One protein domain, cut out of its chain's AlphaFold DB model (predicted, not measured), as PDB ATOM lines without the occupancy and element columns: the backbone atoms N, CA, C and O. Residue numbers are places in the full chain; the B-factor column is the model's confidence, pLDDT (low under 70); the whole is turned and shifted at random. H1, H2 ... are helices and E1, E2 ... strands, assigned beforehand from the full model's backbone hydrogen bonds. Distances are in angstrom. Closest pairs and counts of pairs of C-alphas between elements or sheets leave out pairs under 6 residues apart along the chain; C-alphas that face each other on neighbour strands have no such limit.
ATOM      1  N   GLU A 117      -0.464  27.299 -15.814       54.34
ATOM      2  CA  GLU A 117       0.586  28.287 -16.060       54.34
ATOM      3  C   GLU A 117       0.093  29.419 -16.976       54.34
ATOM      4  O   GLU A 117      -0.382  29.179 -18.091       54.34
ATOM      5  N   HIS A 118       0.272  30.667 -16.541       66.25
ATOM      6  CA  HIS A 118      -0.003  31.863 -17.339       66.25
ATOM      7  C   HIS A 118       1.203  32.804 -17.334       66.25
ATOM      8  O   HIS A 118       1.917  32.924 -16.343       66.25
ATOM      9  N   GLU A 119       1.412  33.529 -18.424       71.56
ATOM     10  CA  GLU A 119       2.395  34.606 -18.526       71.56
ATOM     11  C   GLU A 119       1.711  35.968 -18.398       71.56
ATOM     12  O   GLU A 119       0.658  36.215 -18.993       71.56
ATOM     13  N   LEU A 120       2.314  36.869 -17.619       62.97
ATOM     14  CA  LEU A 120       1.800  38.217 -17.399       62.97
ATOM     15  C   LEU A 120       2.505  39.215 -18.332       62.97
ATOM     16  O   LEU A 120       3.685  39.515 -18.144       62.97
ATOM     17  N   CYS A 121       1.783  39.772 -19.307       72.56
ATOM     18  CA  CYS A 121       2.250  40.891 -20.130       72.56
ATOM     19  C   CYS A 121       1.776  42.235 -19.524       72.56
ATOM     20  O   CYS A 121       0.621  42.359 -19.102       72.56
ATOM     21  N   ILE A 122       2.625  43.269 -19.539       71.62
ATOM     22  CA  ILE A 122       2.272  44.666 -19.215       71.62
ATOM     23  C   ILE A 122       2.394  45.552 -20.461       71.62
ATOM     24  O   ILE A 122       3.357  45.433 -21.215       71.62
ATOM     25  N   CYS A 123       1.437  46.450 -20.681       69.25
ATOM     26  CA  CYS A 123       1.475  47.404 -21.788       69.25
ATOM     27  C   CYS A 123       2.296  48.656 -21.435       69.25
ATOM     28  O   CYS A 123       2.032  49.311 -20.422       69.25
ATOM     29  N   GLU A 124       3.228  49.050 -22.308       65.25
ATOM     30  CA  GLU A 124       3.914  50.342 -22.222       65.25
ATOM     31  C   GLU A 124       3.040  51.468 -22.808       65.25
ATOM     32  O   GLU A 124       3.002  51.718 -24.017       65.25
ATOM     33  N   ALA A 125       2.313  52.157 -21.925       58.72
ATOM     34  CA  ALA A 125       1.444  53.273 -22.286       58.72
ATOM     35  C   ALA A 125       2.236  54.584 -22.449       58.72
ATOM     36  O   ALA A 125       2.698  55.184 -21.474       58.72
ATOM     37  N   ALA A 126       2.343  55.085 -23.681       42.00
ATOM     38  CA  ALA A 126       2.930  56.396 -23.947       42.00
ATOM     39  C   ALA A 126       1.954  57.521 -23.559       42.00
ATOM     40  O   ALA A 126       0.977  57.791 -24.255       42.00
ATOM     41  N   ALA A 127       2.230  58.212 -22.454       41.69
ATOM     42  CA  ALA A 127       1.386  59.305 -21.984       41.69
ATOM     43  C   ALA A 127       1.485  60.558 -22.881       41.69
ATOM     44  O   ALA A 127       2.374  61.381 -22.680       41.69
ATOM     45  N   VAL A 128       0.543  60.725 -23.822       37.34
ATOM     46  CA  VAL A 128      -0.054  62.014 -24.253       37.34
ATOM     47  C   VAL A 128      -1.283  61.754 -25.155       37.34
ATOM     48  O   VAL A 128      -1.234  60.935 -26.061       37.34
ATOM     49  N   THR A 129      -2.381  62.481 -24.901       39.03
ATOM     50  CA  THR A 129      -3.632  62.577 -25.705       39.03
ATOM     51  C   THR A 129      -4.419  61.302 -26.076       39.03
ATOM     52  O   THR A 129      -4.313  60.798 -27.185       39.03
ATOM     53  N   ALA A 130      -5.393  60.973 -25.217       42.94
ATOM     54  CA  ALA A 130      -6.787  60.584 -25.530       42.94
ATOM     55  C   ALA A 130      -7.131  59.331 -26.375       42.94
ATOM     56  O   ALA A 130      -8.254  58.854 -26.229       42.94
ATOM     57  N   LEU A 131      -6.235  58.771 -27.188       46.44
ATOM     58  CA  LEU A 131      -6.319  57.378 -27.646       46.44
ATOM     59  C   LEU A 131      -5.205  56.587 -26.947       46.44
ATOM     60  O   LEU A 131      -4.099  57.093 -26.754       46.44
ATOM     61  N   HIS A 132      -5.515  55.371 -26.501       49.59
ATOM     62  CA  HIS A 132      -4.602  54.531 -25.723       49.59
ATOM     63  C   HIS A 132      -4.104  53.341 -26.543       49.59
ATOM     64  O   HIS A 132      -4.346  52.186 -26.197       49.59
ATOM     65  N   ASP A 133      -3.375  53.650 -27.613       51.16
ATOM     66  CA  ASP A 133      -2.636  52.652 -28.382       51.16
ATOM     67  C   ASP A 133      -1.458  52.129 -27.547       51.16
ATOM     68  O   ASP A 133      -0.660  52.904 -27.001       51.16
ATOM     69  N   CYS A 134      -1.337  50.806 -27.435       60.22
ATOM     70  CA  CYS A 134      -0.216  50.187 -26.740       60.22
ATOM     71  C   CYS A 134       1.038  50.225 -27.624       60.22
ATOM     72  O   CYS A 134       0.998  49.744 -28.755       60.22
ATOM     73  N   LYS A 135       2.167  50.753 -27.128       61.12
ATOM     74  CA  LYS A 135       3.422  50.771 -27.912       61.12
ATOM     75  C   LYS A 135       4.197  49.455 -27.899       61.12
ATOM     76  O   LYS A 135       5.106  49.289 -28.708       61.12
ATOM     77  N   GLY A 136       3.860  48.553 -26.984       70.56
ATOM     78  CA  GLY A 136       4.485  47.246 -26.839       70.56
ATOM     79  C   GLY A 136       4.026  46.568 -25.552       70.56
ATOM     80  O   GLY A 136       3.758  47.239 -24.551       70.56
ATOM     81  N   TRP A 137       3.931  45.242 -25.590       73.88
ATOM     82  CA  TRP A 137       3.619  44.409 -24.434       73.88
ATOM     83  C   TRP A 137       4.895  43.729 -23.938       73.88
ATOM     84  O   TRP A 137       5.492  42.926 -24.646       73.88
ATOM     85  N   HIS A 138       5.301  44.014 -22.704       72.25
ATOM     86  CA  HIS A 138       6.502  43.438 -22.097       72.25
ATOM     87  C   HIS A 138       6.129  42.288 -21.157       72.25
ATOM     88  O   HIS A 138       5.219  42.431 -20.341       72.25
ATOM     89  N   ARG A 139       6.850  41.161 -21.221       72.38
ATOM     90  CA  ARG A 139       6.713  40.060 -20.250       72.38
ATOM     91  C   ARG A 139       7.180  40.536 -18.869       72.38
ATOM     92  O   ARG A 139       8.350  40.872 -18.701       72.38
ATOM     93  N   LEU A 140       6.273  40.552 -17.895       64.06
ATOM     94  CA  LEU A 140       6.528  40.982 -16.516       64.06
ATOM     95  C   LEU A 140       6.888  39.797 -15.608       64.06
ATOM     96  O   LEU A 140       7.747  39.936 -14.740       64.06
ATOM     97  N   GLY A 141       6.289  38.624 -15.833       62.28
ATOM     98  CA  GLY A 141       6.656  37.396 -15.127       62.28
ATOM     99  C   GLY A 141       5.704  36.225 -15.369       62.28
ATOM    100  O   GLY A 141       4.596  36.403 -15.872       62.28
ATOM    101  N   HIS A 142       6.162  35.044 -14.961       48.31
ATOM    102  CA  HIS A 142       5.391  33.804 -14.948       48.31
ATOM    103  C   HIS A 142       4.450  33.760 -13.732       48.31
ATOM    104  O   HIS A 142       4.847  34.143 -12.628       48.31
ATOM    105  N   LEU A 143       3.221  33.286 -13.928       39.22
ATOM    106  CA  LEU A 143       2.161  33.195 -12.926       39.22
ATOM    107  C   LEU A 143       1.522  31.797 -12.959       39.22
ATOM    108  O   LEU A 143       0.626  31.514 -13.752       39.22
ATOM    109  N   GLU A 144       1.967  30.934 -12.054       36.12
ATOM    110  CA  GLU A 144       1.421  29.590 -11.863       36.12
ATOM    111  C   GLU A 144       0.165  29.669 -10.972       36.12
ATOM    112  O   GLU A 144       0.249  29.887  -9.758       36.12
ATOM    113  N   ILE A 145      -1.030  29.569 -11.570       35.91
ATOM    114  CA  ILE A 145      -2.305  29.710 -10.849       35.91
ATOM    115  C   ILE A 145      -2.713  28.360 -10.251       35.91
ATOM    116  O   ILE A 145      -3.553  27.632 -10.787       35.91
ATOM    117  N   PHE A 146      -2.145  28.057  -9.083       34.97
ATOM    118  CA  PHE A 146      -2.679  27.038  -8.183       34.97
ATOM    119  C   PHE A 146      -4.025  27.504  -7.614       34.97
ATOM    120  O   PHE A 146      -4.089  28.459  -6.836       34.97
ATOM    121  N   GLY A 147      -5.113  26.830  -7.989       32.69
ATOM    122  CA  GLY A 147      -6.438  27.097  -7.429       32.69
ATOM    123  C   GLY A 147      -6.481  26.762  -5.930       32.69
ATOM    124  O   GLY A 147      -6.229  25.612  -5.577       32.69
ATOM    125  N   PRO A 148      -6.836  27.701  -5.030       37.66
ATOM    126  CA  PRO A 148      -6.843  27.476  -3.578       37.66
ATOM    127  C   PRO A 148      -8.110  26.751  -3.085       37.66
ATOM    128  O   PRO A 148      -8.493  26.882  -1.923       37.66
ATOM    129  N   TYR A 149      -8.810  26.044  -3.973       46.91
ATOM    130  CA  TYR A 149     -10.103  25.437  -3.683       46.91
ATOM    131  C   TYR A 149      -9.916  23.973  -3.278       46.91
ATOM    132  O   TYR A 149      -9.327  23.218  -4.055       46.91
ATOM    133  N   PRO A 150     -10.426  23.535  -2.111       52.34
ATOM    134  CA  PRO A 150     -10.599  22.112  -1.875       52.34
ATOM    135  C   PRO A 150     -11.548  21.552  -2.939       52.34
ATOM    136  O   PRO A 150     -12.586  22.149  -3.227       52.34
ATOM    137  N   LEU A 151     -11.188  20.408  -3.510       47.09
ATOM    138  CA  LEU A 151     -12.049  19.647  -4.410       47.09
ATOM    139  C   LEU A 151     -12.655  18.476  -3.636       47.09
ATOM    140  O   LEU A 151     -11.944  17.769  -2.921       47.09
ATOM    141  N   THR A 152     -13.957  18.261  -3.808       49.81
ATOM    142  CA  THR A 152     -14.625  16.998  -3.476       49.81
ATOM    143  C   THR A 152     -15.267  16.445  -4.734       49.81
ATOM    144  O   THR A 152     -16.026  17.162  -5.389       49.81
ATOM    145  N   ASP A 153     -15.025  15.168  -5.027       50.44
ATOM    146  CA  ASP A 153     -15.842  14.416  -5.982       50.44
ATOM    147  C   ASP A 153     -17.322  14.453  -5.565       50.44
ATOM    148  O   ASP A 153     -17.634  14.631  -4.383       50.44
ATOM    149  N   VAL A 154     -18.246  14.263  -6.513       51.31
ATOM    150  CA  VAL A 154     -19.691  14.269  -6.219       51.31
ATOM    151  C   VAL A 154     -20.017  13.140  -5.238       51.31
ATOM    152  O   VAL A 154     -19.944  11.953  -5.577       51.31
ATOM    153  N   VAL A 155     -20.365  13.505  -4.004       63.03
ATOM    154  CA  VAL A 155     -20.473  12.545  -2.902       63.03
ATOM    155  C   VAL A 155     -21.828  11.850  -2.960       63.03
ATOM    156  O   VAL A 155     -22.845  12.400  -2.547       63.03
ATOM    157  N   HIS A 156     -21.844  10.624  -3.469       62.44
ATOM    158  CA  HIS A 156     -23.050   9.803  -3.511       62.44
ATOM    159  C   HIS A 156     -23.236   9.078  -2.175       62.44
ATOM    160  O   HIS A 156     -22.317   8.402  -1.706       62.44
ATOM    161  N   GLY A 157     -24.423   9.184  -1.579       61.22
ATOM    162  CA  GLY A 157     -24.727   8.579  -0.280       61.22
ATOM    163  C   GLY A 157     -26.171   8.101  -0.158       61.22
ATOM    164  O   GLY A 157     -27.004   8.350  -1.030       61.22
ATOM    165  N   SER A 158     -26.454   7.408   0.944       65.62
ATOM    166  CA  SER A 158     -27.780   6.881   1.282       65.62
ATOM    167  C   SER A 158     -28.263   7.488   2.595       65.62
ATOM    168  O   SER A 158     -27.482   7.640   3.540       65.62
ATOM    169  N   VAL A 159     -29.551   7.815   2.668       72.00
ATOM    170  CA  VAL A 159     -30.169   8.386   3.874       72.00
ATOM    171  C   VAL A 159     -29.929   7.508   5.104       72.00
ATOM    172  O   VAL A 159     -30.059   6.289   5.060       72.00
ATOM    173  N   GLY A 160     -29.583   8.148   6.224       67.06
ATOM    174  CA  GLY A 160     -29.344   7.476   7.505       67.06
ATOM    175  C   GLY A 160     -27.926   6.924   7.701       67.06
ATOM    176  O   GLY A 160     -27.579   6.587   8.832       67.06
ATOM    177  N   LEU A 161     -27.082   6.891   6.662       72.19
ATOM    178  CA  LEU A 161     -25.661   6.559   6.795       72.19
ATOM    179  C   LEU A 161     -24.806   7.819   6.998       72.19
ATOM    180  O   LEU A 161     -24.971   8.831   6.313       72.19
ATOM    181  N   LEU A 162     -23.843   7.741   7.923       79.81
ATOM    182  CA  LEU A 162     -22.808   8.766   8.078       79.81
ATOM    183  C   LEU A 162     -21.890   8.732   6.855       79.81
ATOM    184  O   LEU A 162     -21.163   7.766   6.629       79.81
ATOM    185  N   THR A 163     -21.935   9.796   6.062       81.06
ATOM    186  CA  THR A 163     -21.180   9.897   4.814       81.06
ATOM    187  C   THR A 163     -19.851  10.597   5.082       81.06
ATOM    188  O   THR A 163     -19.826  11.735   5.552       81.06
ATOM    189  N   LYS A 164     -18.736   9.910   4.810       86.62
ATOM    190  CA  LYS A 164     -17.385  10.400   5.115       86.62
ATOM    191  C   LYS A 164     -16.866  11.318   4.000       86.62
ATOM    192  O   LYS A 164     -16.342  10.847   2.995       86.62
ATOM    193  N   VAL A 165     -17.007  12.628   4.187       88.31
ATOM    194  CA  VAL A 165     -16.492  13.659   3.270       88.31
ATOM    195  C   VAL A 165     -15.037  13.962   3.624       88.31
ATOM    196  O   VAL A 165     -14.732  14.223   4.785       88.31
ATOM    197  N   THR A 166     -14.140  13.957   2.638       88.31
ATOM    198  CA  THR A 166     -12.720  14.301   2.828       88.31
ATOM    199  C   THR A 166     -12.363  15.505   1.969       88.31
ATOM    200  O   THR A 166     -12.557  15.472   0.759       88.31
ATOM    201  N   LEU A 167     -11.825  16.555   2.588       87.62
ATOM    202  CA  LEU A 167     -11.220  17.691   1.899       87.62
ATOM    203  C   LEU A 167      -9.709  17.466   1.794       87.62
ATOM    204  O   LEU A 167      -9.079  17.038   2.764       87.62
ATOM    205  N   ALA A 168      -9.122  17.803   0.649       84.94
ATOM    206  CA  ALA A 168      -7.678  17.831   0.429       84.94
ATOM    207  C   ALA A 168      -7.255  19.226  -0.060       84.94
ATOM    208  O   ALA A 168      -7.981  19.866  -0.819       84.94
ATOM    209  N   GLY A 169      -6.110  19.715   0.417       83.81
ATOM    210  CA  GLY A 169      -5.674  21.100   0.216       83.81
ATOM    211  C   GLY A 169      -4.726  21.560   1.324       83.81
ATOM    212  O   GLY A 169      -4.664  20.949   2.385       83.81
ATOM    213  N   LEU A 170      -3.945  22.613   1.081       79.38
ATOM    214  CA  LEU A 170      -2.965  23.112   2.053       79.38
ATOM    215  C   LEU A 170      -3.570  24.172   2.979       79.38
ATOM    216  O   LEU A 170      -4.257  25.079   2.517       79.38
ATOM    217  N   GLY A 171      -3.217  24.121   4.266       81.00
ATOM    218  CA  GLY A 171      -3.477  25.216   5.210       81.00
ATOM    219  C   GLY A 171      -4.781  25.121   6.004       81.00
ATOM    220  O   GLY A 171      -5.169  26.109   6.623       81.00
ATOM    221  N   PHE A 172      -5.434  23.955   6.021       86.94
ATOM    222  CA  PHE A 172      -6.612  23.716   6.859       86.94
ATOM    223  C   PHE A 172      -6.332  23.883   8.361       86.94
ATOM    224  O   PHE A 172      -5.264  23.511   8.861       86.94
ATOM    225  N   SER A 173      -7.341  24.360   9.091       87.75
ATOM    226  CA  SER A 173      -7.360  24.427  10.556       87.75
ATOM    227  C   SER A 173      -8.231  23.311  11.152       87.75
ATOM    228  O   SER A 173      -9.274  22.994  10.583       87.75
ATOM    229  N   PRO A 174      -7.907  22.752  12.337       89.75
ATOM    230  CA  PRO A 174      -8.835  21.888  13.077       89.75
ATOM    231  C   PRO A 174     -10.117  22.610  13.542       89.75
ATOM    232  O   PRO A 174     -11.055  21.951  13.981       89.75
ATOM    233  N   GLU A 175     -10.161  23.947  13.469       91.69
ATOM    234  CA  GLU A 175     -11.361  24.760  13.729       91.69
ATOM    235  C   GLU A 175     -12.194  25.047  12.461       91.69
ATOM    236  O   GLU A 175     -13.281  25.620  12.565       91.69
ATOM    237  N   ASP A 176     -11.716  24.665  11.270       90.75
ATOM    238  CA  ASP A 176     -12.497  24.771  10.032       90.75
ATOM    239  C   ASP A 176     -13.761  23.912  10.134       90.75
ATOM    240  O   ASP A 176     -13.769  22.858  10.770       90.75
ATOM    241  N   SER A 177     -14.844  24.329   9.482       93.06
ATOM    242  CA  SER A 177     -16.107  23.581   9.492       93.06
ATOM    243  C   SER A 177     -16.644  23.345   8.085       93.06
ATOM    244  O   SER A 177     -16.444  24.159   7.183       93.06
ATOM    245  N   LEU A 178     -17.367  22.242   7.905       92.88
ATOM    246  CA  LEU A 178     -18.126  21.953   6.692       92.88
ATOM    247  C   LEU A 178     -19.607  22.231   6.958       92.88
ATOM    248  O   LEU A 178     -20.134  21.890   8.014       92.88
ATOM    249  N   ILE A 179     -20.294  22.842   6.003       92.19
ATOM    250  CA  ILE A 179     -21.733  23.086   6.050       92.19
ATOM    251  C   ILE A 179     -22.371  22.276   4.926       92.19
ATOM    252  O   ILE A 179     -21.953  22.412   3.778       92.19
ATOM    253  N   SER A 180     -23.397  21.482   5.229       92.12
ATOM    254  CA  SER A 180     -24.285  20.932   4.201       92.12
ATOM    255  C   SER A 180     -25.586  21.730   4.138       92.12
ATOM    256  O   SER A 180     -26.201  22.045   5.165       92.12
ATOM    257  N   VAL A 181     -25.985  22.096   2.920       91.00
ATOM    258  CA  VAL A 181     -27.183  22.889   2.621       91.00
ATOM    259  C   VAL A 181     -28.095  22.086   1.690       91.00
ATOM    260  O   VAL A 181     -27.695  21.857   0.548       91.00
ATOM    261  N   PRO A 182     -29.310  21.685   2.110       87.38
ATOM    262  CA  PRO A 182     -30.229  20.966   1.230       87.38
ATOM    263  C   PRO A 182     -30.685  21.865   0.075       87.38
ATOM    264  O   PRO A 182     -31.196  22.968   0.283       87.38
ATOM    265  N   VAL A 183     -30.512  21.381  -1.153       84.12
ATOM    266  CA  VAL A 183     -30.921  22.063  -2.382       84.12
ATOM    267  C   VAL A 183     -32.367  21.678  -2.680       84.12
ATOM    268  O   VAL A 183     -32.658  20.698  -3.360       84.12
ATOM    269  N   THR A 184     -33.310  22.456  -2.146       77.94
ATOM    270  CA  THR A 184     -34.724  22.328  -2.522       77.94
ATOM    271  C   THR A 184     -34.888  22.569  -4.023       77.94
ATOM    272  O   THR A 184     -34.316  23.525  -4.544       77.94
ATOM    273  N   SER A 185     -35.728  21.777  -4.696       55.19
ATOM    274  CA  SER A 185     -35.896  21.705  -6.163       55.19
ATOM    275  C   SER A 185     -36.413  22.973  -6.878       55.19
ATOM    276  O   SER A 185     -36.785  22.927  -8.048       55.19
ATOM    277  N   GLY A 186     -36.422  24.125  -6.205       54.53
ATOM    278  CA  GLY A 186     -36.775  25.433  -6.747       54.53
ATOM    279  C   GLY A 186     -35.558  26.292  -7.105       54.53
ATOM    280  O   GLY A 186     -35.327  27.301  -6.450       54.53
ATOM    281  N   SER A 187     -34.844  25.941  -8.182       49.75
ATOM    282  CA  SER A 187     -33.969  26.865  -8.930       49.75
ATOM    283  C   SER A 187     -32.852  27.572  -8.128       49.75
ATOM    284  O   SER A 187     -32.711  28.795  -8.201       49.75
ATOM    285  N   ILE A 188     -32.026  26.814  -7.402       59.06
ATOM    286  CA  ILE A 188     -30.791  27.312  -6.770       59.06
ATOM    287  C   ILE A 188     -29.623  26.452  -7.259       59.06
ATOM    288  O   ILE A 188     -29.560  25.271  -6.924       59.06
ATOM    289  N   ASP A 189     -28.686  27.036  -8.013       69.69
ATOM    290  CA  ASP A 189     -27.424  26.363  -8.345       69.69
ATOM    291  C   ASP A 189     -26.669  26.036  -7.046       69.69
ATOM    292  O   ASP A 189     -26.542  26.929  -6.196       69.69
ATOM    293  N   PRO A 190     -26.106  24.827  -6.866       66.12
ATOM    294  CA  PRO A 190     -25.505  24.426  -5.592       66.12
ATOM    295  C   PRO A 190     -24.348  25.350  -5.159       66.12
ATOM    296  O   PRO A 190     -24.200  25.632  -3.972       66.12
ATOM    297  N   GLY A 191     -23.616  25.949  -6.109       63.88
ATOM    298  CA  GLY A 191     -22.624  26.995  -5.822       63.88
ATOM    299  C   GLY A 191     -23.206  28.277  -5.206       63.88
ATOM    300  O   GLY A 191     -22.578  28.892  -4.343       63.88
ATOM    301  N   THR A 192     -24.429  28.665  -5.583       73.12
ATOM    302  CA  THR A 192     -25.119  29.838  -5.014       73.12
ATOM    303  C   THR A 192     -25.717  29.564  -3.633       73.12
ATOM    304  O   THR A 192     -25.841  30.493  -2.837       73.12
ATOM    305  N   ALA A 193     -26.001  28.300  -3.290       69.19
ATOM    306  CA  ALA A 193     -26.518  27.917  -1.973       69.19
ATOM    307  C   ALA A 193     -25.541  28.249  -0.823       69.19
ATOM    308  O   ALA A 193     -25.971  28.594   0.278       69.19
ATOM    309  N   CYS A 194     -24.230  28.210  -1.091       74.12
ATOM    310  CA  CYS A 194     -23.188  28.612  -0.141       74.12
ATOM    311  C   CYS A 194     -23.032  30.136   0.000       74.12
ATOM    312  O   CYS A 194     -22.597  30.616   1.047       74.12
ATOM    313  N   ILE A 195     -23.403  30.906  -1.028       69.44
ATOM    314  CA  ILE A 195     -23.213  32.363  -1.105       69.44
ATOM    315  C   ILE A 195     -24.574  33.065  -0.960       69.44
ATOM    316  O   ILE A 195     -25.026  33.818  -1.822       69.44
ATOM    317  N   GLY A 196     -25.251  32.806   0.163       57.41
ATOM    318  CA  GLY A 196     -26.540  33.421   0.487       57.41
ATOM    319  C   GLY A 196     -26.476  34.954   0.452       57.41
ATOM    320  O   GLY A 196     -25.662  35.561   1.145       57.41
ATOM    321  N   ASN A 197     -27.354  35.572  -0.352       57.53
ATOM    322  CA  ASN A 197     -27.392  36.995  -0.751       57.53
ATOM    323  C   ASN A 197     -27.155  38.026   0.383       57.53
ATOM    324  O   ASN A 197     -28.093  38.631   0.910       57.53
ATOM    325  N   GLY A 198     -25.889  38.226   0.770       55.34
ATOM    326  CA  GLY A 198     -25.475  39.048   1.913       55.34
ATOM    327  C   GLY A 198     -26.109  38.645   3.253       55.34
ATOM    328  O   GLY A 198     -26.199  39.478   4.159       55.34
ATOM    329  N   ARG A 199     -26.611  37.409   3.379       53.81
ATOM    330  CA  ARG A 199     -27.397  36.935   4.527       53.81
ATOM    331  C   ARG A 199     -26.975  35.537   4.959       53.81
ATOM    332  O   ARG A 199     -26.409  34.777   4.185       53.81
ATOM    333  N   LEU A 200     -27.266  35.244   6.226       52.69
ATOM    334  CA  LEU A 200     -27.007  33.956   6.865       52.69
ATOM    335  C   LEU A 200     -27.556  32.794   6.027       52.69
ATOM    336  O   LEU A 200     -28.582  32.935   5.358       52.69
ATOM    337  N   LEU A 201     -26.862  31.659   6.131       64.44
ATOM    338  CA  LEU A 201     -27.212  30.372   5.533       64.44
ATOM    339  C   LEU A 201     -28.708  30.044   5.715       64.44
ATOM    340  O   LEU A 201     -29.296  30.417   6.739       64.44
ATOM    341  N   PRO A 202     -29.342  29.348   4.750       67.94
ATOM    342  CA  PRO A 202     -30.743  28.961   4.870       67.94
ATOM    343  C   PRO A 202     -30.959  28.133   6.141       67.94
ATOM    344  O   PRO A 202     -30.118  27.320   6.508       67.94
ATOM    345  N   ALA A 203     -32.109  28.301   6.799       69.56
ATOM    346  CA  ALA A 203     -32.372  27.779   8.150       69.56
ATOM    347  C   ALA A 203     -32.371  26.236   8.300       69.56
ATOM    348  O   ALA A 203     -32.649  25.730   9.384       69.56
ATOM    349  N   GLN A 204     -32.083  25.500   7.223       79.12
ATOM    350  CA  GLN A 204     -31.918  24.045   7.177       79.12
ATOM    351  C   GLN A 204     -30.448  23.615   6.991       79.12
ATOM    352  O   GLN A 204     -30.171  22.423   6.903       79.12
ATOM    353  N   SER A 205     -29.496  24.556   6.927       87.00
ATOM    354  CA  SER A 205     -28.066  24.245   6.850       87.00
ATOM    355  C   SER A 205     -27.582  23.565   8.130       87.00
ATOM    356  O   SER A 205     -27.825  24.085   9.223       87.00
ATOM    357  N   THR A 206     -26.839  22.466   8.011       90.62
ATOM    358  CA  THR A 206     -26.210  21.796   9.161       90.62
ATOM    359  C   THR A 206     -24.698  21.989   9.139       90.62
ATOM    360  O   THR A 206     -24.082  21.970   8.076       90.62
ATOM    361  N   LEU A 207     -24.118  22.243  10.315       92.81
ATOM    362  CA  LEU A 207     -22.695  22.525  10.514       92.81
ATOM    363  C   LEU A 207     -22.006  21.292  11.106       92.81
ATOM    364  O   LEU A 207     -22.449  20.774  12.131       92.81
ATOM    365  N   HIS A 208     -20.905  20.878  10.488       93.44
ATOM    366  CA  HIS A 208     -20.147  19.675  10.815       93.44
ATOM    367  C   HIS A 208     -18.705  20.057  11.151       93.44
ATOM    368  O   HIS A 208     -18.037  20.747  10.379       93.44
ATOM    369  N   SER A 209     -18.225  19.607  12.308       94.62
ATOM    370  CA  SER A 209     -16.821  19.732  12.714       94.62
ATOM    371  C   SER A 209     -16.011  18.530  12.205       94.62
ATOM    372  O   SER A 209     -16.584  17.448  12.050       94.62
ATOM    373  N   PRO A 210     -14.700  18.680  11.946       94.44
ATOM    374  CA  PRO A 210     -13.890  17.598  11.408       94.44
ATOM    375  C   PRO A 210     -13.693  16.481  12.444       94.44
ATOM    376  O   PRO A 210     -13.372  16.741  13.605       94.44
ATOM    377  N   THR A 211     -13.865  15.230  12.016       94.50
ATOM    378  CA  THR A 211     -13.600  14.025  12.820       94.50
ATOM    379  C   THR A 211     -12.117  13.652  12.812       94.50
ATOM    380  O   THR A 211     -11.584  13.226  13.836       94.50
ATOM    381  N   GLU A 212     -11.426  13.896  11.696       91.94
ATOM    382  CA  GLU A 212      -9.965  13.856  11.583       91.94
ATOM    383  C   GLU A 212      -9.476  15.159  10.931       91.94
ATOM    384  O   GLU A 212     -10.112  15.685  10.015       91.94
ATOM    385  N   SER A 213      -8.340  15.699  11.384       91.38
ATOM    386  CA  SER A 213      -7.755  16.925  10.822       91.38
ATOM    387  C   SER A 213      -6.231  16.862  10.749       91.38
ATOM    388  O   SER A 213      -5.549  16.366  11.647       91.38
ATOM    389  N   THR A 214      -5.694  17.376   9.646       90.69
ATOM    390  CA  THR A 214      -4.263  17.503   9.348       90.69
ATOM    391  C   THR A 214      -4.032  18.794   8.558       90.69
ATOM    392  O   THR A 214      -4.959  19.319   7.944       90.69
ATOM    393  N   ALA A 215      -2.792  19.284   8.488       83.50
ATOM    394  CA  ALA A 215      -2.456  20.499   7.729       83.50
ATOM    395  C   ALA A 215      -2.681  20.394   6.198       83.50
ATOM    396  O   ALA A 215      -2.525  21.391   5.489       83.50
ATOM    397  N   THR A 216      -3.004  19.195   5.693       86.06
ATOM    398  CA  THR A 216      -3.193  18.887   4.264       86.06
ATOM    399  C   THR A 216      -4.543  18.233   3.932       86.06
ATOM    400  O   THR A 216      -4.836  17.986   2.762       86.06
ATOM    401  N   SER A 217      -5.348  17.882   4.943       87.88
ATOM    402  CA  SER A 217      -6.658  17.243   4.772       87.88
ATOM    403  C   SER A 217      -7.531  17.329   6.029       87.88
ATOM    404  O   SER A 217      -7.035  17.162   7.147       87.88
ATOM    405  N   LEU A 218      -8.835  17.525   5.825       89.00
ATOM    406  CA  LEU A 218      -9.889  17.422   6.838       89.00
ATOM    407  C   LEU A 218     -10.858  16.304   6.455       89.00
ATOM    408  O   LEU A 218     -11.165  16.139   5.276       89.00
ATOM    409  N   GLN A 219     -11.394  15.588   7.436       90.62
ATOM    410  CA  GLN A 219     -12.442  14.590   7.226       90.62
ATOM    411  C   GLN A 219     -13.652  14.915   8.100       90.62
ATOM    412  O   GLN A 219     -13.495  15.324   9.247       90.62
ATOM    413  N   PHE A 220     -14.853  14.707   7.568       93.19
ATOM    414  CA  PHE A 220     -16.129  14.980   8.224       93.19
ATOM    415  C   PHE A 220     -17.048  13.767   8.081       93.19
ATOM    416  O   PHE A 220     -17.134  13.181   7.003       93.19
ATOM    417  N   GLU A 221     -17.776  13.410   9.137       90.19
ATOM    418  CA  GLU A 221     -18.855  12.417   9.071       90.19
ATOM    419  C   GLU A 221     -20.195  13.152   9.021       90.19
ATOM    420  O   GLU A 221     -20.669  13.669  10.031       90.19
ATOM    421  N   VAL A 222     -20.781  13.240   7.826       89.56
ATOM    422  CA  VAL A 222     -21.973  14.052   7.569       89.56
ATOM    423  C   VAL A 222     -23.222  13.163   7.528       89.56
ATOM    424  O   VAL A 222     -23.339  12.318   6.634       89.56
ATOM    425  N   PRO A 223     -24.181  13.324   8.461       87.44
ATOM    426  CA  PRO A 223     -25.500  12.713   8.360       87.44
ATOM    427  C   PRO A 223     -26.373  13.540   7.409       87.44
ATOM    428  O   PRO A 223     -26.826  14.633   7.751       87.44
ATOM    429  N   PHE A 224     -26.622  13.017   6.212       83.81
ATOM    430  CA  PHE A 224     -27.490  13.666   5.235       83.81
ATOM    431  C   PHE A 224     -28.938  13.145   5.294       83.81
ATOM    432  O   PHE A 224     -29.189  11.965   5.552       83.81
ATOM    433  N   GLY A 225     -29.891  14.039   5.013       83.69
ATOM    434  CA  GLY A 225     -31.267  13.679   4.647       83.69
ATOM    435  C   GLY A 225     -31.413  13.469   3.136       83.69
ATOM    436  O   GLY A 225     -30.465  13.697   2.390       83.69
ATOM    437  N   GLU A 226     -32.597  13.066   2.681       81.69
ATOM    438  CA  GLU A 226     -32.866  12.831   1.255       81.69
ATOM    439  C   GLU A 226     -32.720  14.105   0.403       81.69
ATOM    440  O   GLU A 226     -33.153  15.186   0.810       81.69
ATOM    441  N   GLY A 227     -32.142  13.956  -0.791       84.25
ATOM    442  CA  GLY A 227     -31.983  15.000  -1.803       84.25
ATOM    443  C   GLY A 227     -30.530  15.416  -2.052       84.25
ATOM    444  O   GLY A 227     -29.586  14.892  -1.461       84.25
ATOM    445  N   THR A 228     -30.347  16.385  -2.946       84.62
ATOM    446  CA  THR A 228     -29.048  17.014  -3.213       84.62
ATOM    447  C   THR A 228     -28.687  17.988  -2.089       84.62
ATOM    448  O   THR A 228     -29.513  18.806  -1.681       84.62
ATOM    449  N   HIS A 229     -27.440  17.965  -1.619       89.06
ATOM    450  CA  HIS A 229     -26.895  18.928  -0.656       89.06
ATOM    451  C   HIS A 229     -25.672  19.630  -1.238       89.06
ATOM    452  O   HIS A 229     -24.739  18.978  -1.698       89.06
ATOM    453  N   ALA A 230     -25.634  20.958  -1.177       89.00
ATOM    454  CA  ALA A 230     -24.421  21.719  -1.460       89.00
ATOM    455  C   ALA A 230     -23.476  21.663  -0.250       89.00
ATOM    456  O   ALA A 230     -23.920  21.801   0.893       89.00
ATOM    457  N   LEU A 231     -22.181  21.474  -0.505       92.06
ATOM    458  CA  LEU A 231     -21.130  21.408   0.505       92.06
ATOM    459  C   LEU A 231     -20.321  22.706   0.499       92.06
ATOM    460  O   LEU A 231     -19.700  23.067  -0.505       92.06
ATOM    461  N   CYS A 232     -20.324  23.399   1.638       92.19
ATOM    462  CA  CYS A 232     -19.646  24.675   1.818       92.19
ATOM    463  C   CYS A 232     -18.585  24.572   2.920       92.19
ATOM    464  O   CYS A 232     -18.920  24.308   4.073       92.19
ATOM    465  N   TRP A 233     -17.317  24.820   2.604       92.25
ATOM    466  CA  TRP A 233     -16.249  24.925   3.600       92.25
ATOM    467  C   TRP A 233     -16.214  26.338   4.187       92.25
ATOM    468  O   TRP A 233     -16.304  27.334   3.465       92.25
ATOM    469  N   LEU A 234     -16.097  26.419   5.511       91.12
ATOM    470  CA  LEU A 234     -15.985  27.657   6.271       91.12
ATOM    471  C   LEU A 234     -14.646  27.651   7.033       91.12
ATOM    472  O   LEU A 234     -14.555  26.984   8.070       91.12
ATOM    473  N   PRO A 235     -13.614  28.361   6.538       88.12
ATOM    474  CA  PRO A 235     -12.321  28.431   7.208       88.12
ATOM    475  C   PRO A 235     -12.382  29.178   8.546       88.12
ATOM    476  O   PRO A 235     -13.119  30.156   8.715       88.12
ATOM    477  N   ALA A 236     -11.557  28.736   9.490       84.38
ATOM    478  CA  ALA A 236     -11.455  29.302  10.824       84.38
ATOM    479  C   ALA A 236     -10.875  30.729  10.817       84.38
ATOM    480  O   ALA A 236      -9.796  30.989  10.288       84.38
ATOM    481  N   GLY A 237     -11.563  31.649  11.500       71.44
ATOM    482  CA  GLY A 237     -11.065  32.997  11.785       71.44
ATOM    483  C   GLY A 237     -11.480  34.067  10.769       71.44
ATOM    484  O   GLY A 237     -10.800  34.322   9.782       71.44
ATOM    485  N   ASN A 238     -12.554  34.799  11.087       57.00
ATOM    486  CA  ASN A 238     -12.995  36.050  10.440       57.00
ATOM    487  C   ASN A 238     -13.305  36.027   8.924       57.00
ATOM    488  O   ASN A 238     -13.811  37.035   8.419       57.00
ATOM    489  N   ALA A 239     -13.090  34.922   8.209       58.72
ATOM    490  CA  ALA A 239     -13.606  34.718   6.859       58.72
ATOM    491  C   ALA A 239     -15.146  34.754   6.885       58.72
ATOM    492  O   ALA A 239     -15.801  33.921   7.504       58.72
ATOM    493  N   LYS A 240     -15.746  35.776   6.259       64.12
ATOM    494  CA  LYS A 240     -17.190  36.067   6.389       64.12
ATOM    495  C   LYS A 240     -18.096  35.277   5.442       64.12
ATOM    496  O   LYS A 240     -19.306  35.489   5.479       64.12
ATOM    497  N   LEU A 241     -17.533  34.445   4.571       75.69
ATOM    498  CA  LEU A 241     -18.249  33.773   3.488       75.69
ATOM    499  C   LEU A 241     -17.822  32.298   3.418       75.69
ATOM    500  O   LEU A 241     -16.619  32.036   3.439       75.69
ATOM    501  N   PRO A 242     -18.769  31.349   3.315       79.19
ATOM    502  CA  PRO A 242     -18.465  29.972   2.954       79.19
ATOM    503  C   PRO A 242     -17.984  29.880   1.501       79.19
ATOM    504  O   PRO A 242     -18.481  30.589   0.624       79.19
ATOM    505  N   HIS A 243     -17.072  28.951   1.233       83.75
ATOM    506  CA  HIS A 243     -16.655  28.577  -0.116       83.75
ATOM    507  C   HIS A 243     -17.397  27.311  -0.548       83.75
ATOM    508  O   HIS A 243     -17.416  26.338   0.201       83.75
ATOM    509  N   TYR A 244     -17.997  27.304  -1.741       81.88
ATOM    510  CA  TYR A 244     -18.527  26.071  -2.335       81.88
ATOM    511  C   TYR A 244     -17.384  25.109  -2.678       81.88
ATOM    512  O   TYR A 244     -16.348  25.543  -3.183       81.88
ATOM    513  N   VAL A 245     -17.590  23.824  -2.395       85.19
ATOM    514  CA  VAL A 245     -16.594  22.748  -2.555       85.19
ATOM    515  C   VAL A 245     -17.088  21.667  -3.520       85.19
ATOM    516  O   VAL A 245     -16.317  21.135  -4.313       85.19
ATOM    517  N   GLY A 246     -18.387  21.366  -3.476       83.50
ATOM    518  CA  GLY A 246     -19.028  20.350  -4.304       83.50
ATOM    519  C   GLY A 246     -20.466  20.082  -3.861       83.50
ATOM    520  O   GLY A 246     -20.989  20.748  -2.963       83.50
TER     521      GLY A 246
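AT A GLANCE: This is residues 117 to 246 of the 749 residues of the protein "Hypothetical protein" of Symbiodinium sp. CCMP2456 (UniProt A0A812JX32). A sandwich of two sheets face to face, E6-E5-E9-E10 and E4-E8-E7, makes the body, with the short helix H1 packed on the four-stranded sheet; a long hairpin of E1 and E2 forms an arm set off from this body, and residues 127 to 132 stick out at its far end. The arm makes much of the length: the C-alphas span 68 by 36 by 28 A, an elongated outline. The printed part has 130 residues with one named helix and ten named strands, in the order E1 to E5, H1, E6 to E10, and its class is mostly strand. Both sheets of the sandwich, in the orders given, and the pair E1-E2 are antiparallel; the whole is only just loose, close to extended, with a radius of gyration of the C-alphas of 20.8 A.

HOW THE PARTS SIT: In the largest sheet, E5, residues 177 to 182, and E9, residues 227 to 234, are inner strands, with N 179 and O 232 within hydrogen-bond range at 2.8 A. The edge strand E6, residues 206 to 208, is antiparallel to E5, with N 208 and O 178 at 2.8 A. The other edge strand, E10, residues 243 to 246, forms a hairpin with E9, with N 233 and O 243 at 2.8 A. H1, residues 190 to 193, is on this sheet at a height of 6.9 A, only just over E9, where 3 of its C-alphas fall; the closest C-alphas of H1 and E9 are those of Pro 190 and Ala 230, 5.1 A apart. H1 is too short for an O i to N i+4 pair, and its one O i to N i+3 pair is within range. In the facing sheet, E8, residues 217 to 223, is the inner strand between E4, residues 162 to 168, with N 165 and O 220 at 2.9 A, and E7, residues 212 to 214, with N 214 and O 217 at 2.8 A; E7 and E8 form a hairpin. The best planes of the two sheets are 7 degrees apart, and their strands stand at 42 degrees to each other. The closest C-alphas of E6 and E8 are those of His 208 and Phe 220, 6.7 A apart. E3, residues 155 to 158, pairs with no named strand and is near E9. E1, residues 117 to 125, and E2, residues 134 to 145, form a hairpin, with N 122 and O 138 at 2.8 A; E1 is apart from E9, for instance.

IN THESE COORDINATES: E1 begins with C-alpha 117 at (0.586, 28.287, -16.060) and is 25.8 A long; E2 is 26.0 A long and bends by 62 degrees at residue 142. E9 measures 21.9 A, E8 19.7 A, E4 19.2 A and E5 16.6 A from first to last C-alpha. E10 ends with C-alpha 246 at (-19.028, 20.350, -4.304).

THE WHOLE: The C-alphas of Val 128 and Gly 160, the two farthest apart, are 69.6 A from each other. The printed part has no cut, and the link from H1 to E6, 12 residues, is long. The mean pLDDT of the printed part is 72.0; 56 residues are under 70, among them residues 123 to 135, 140 to 158 and 195 to 203.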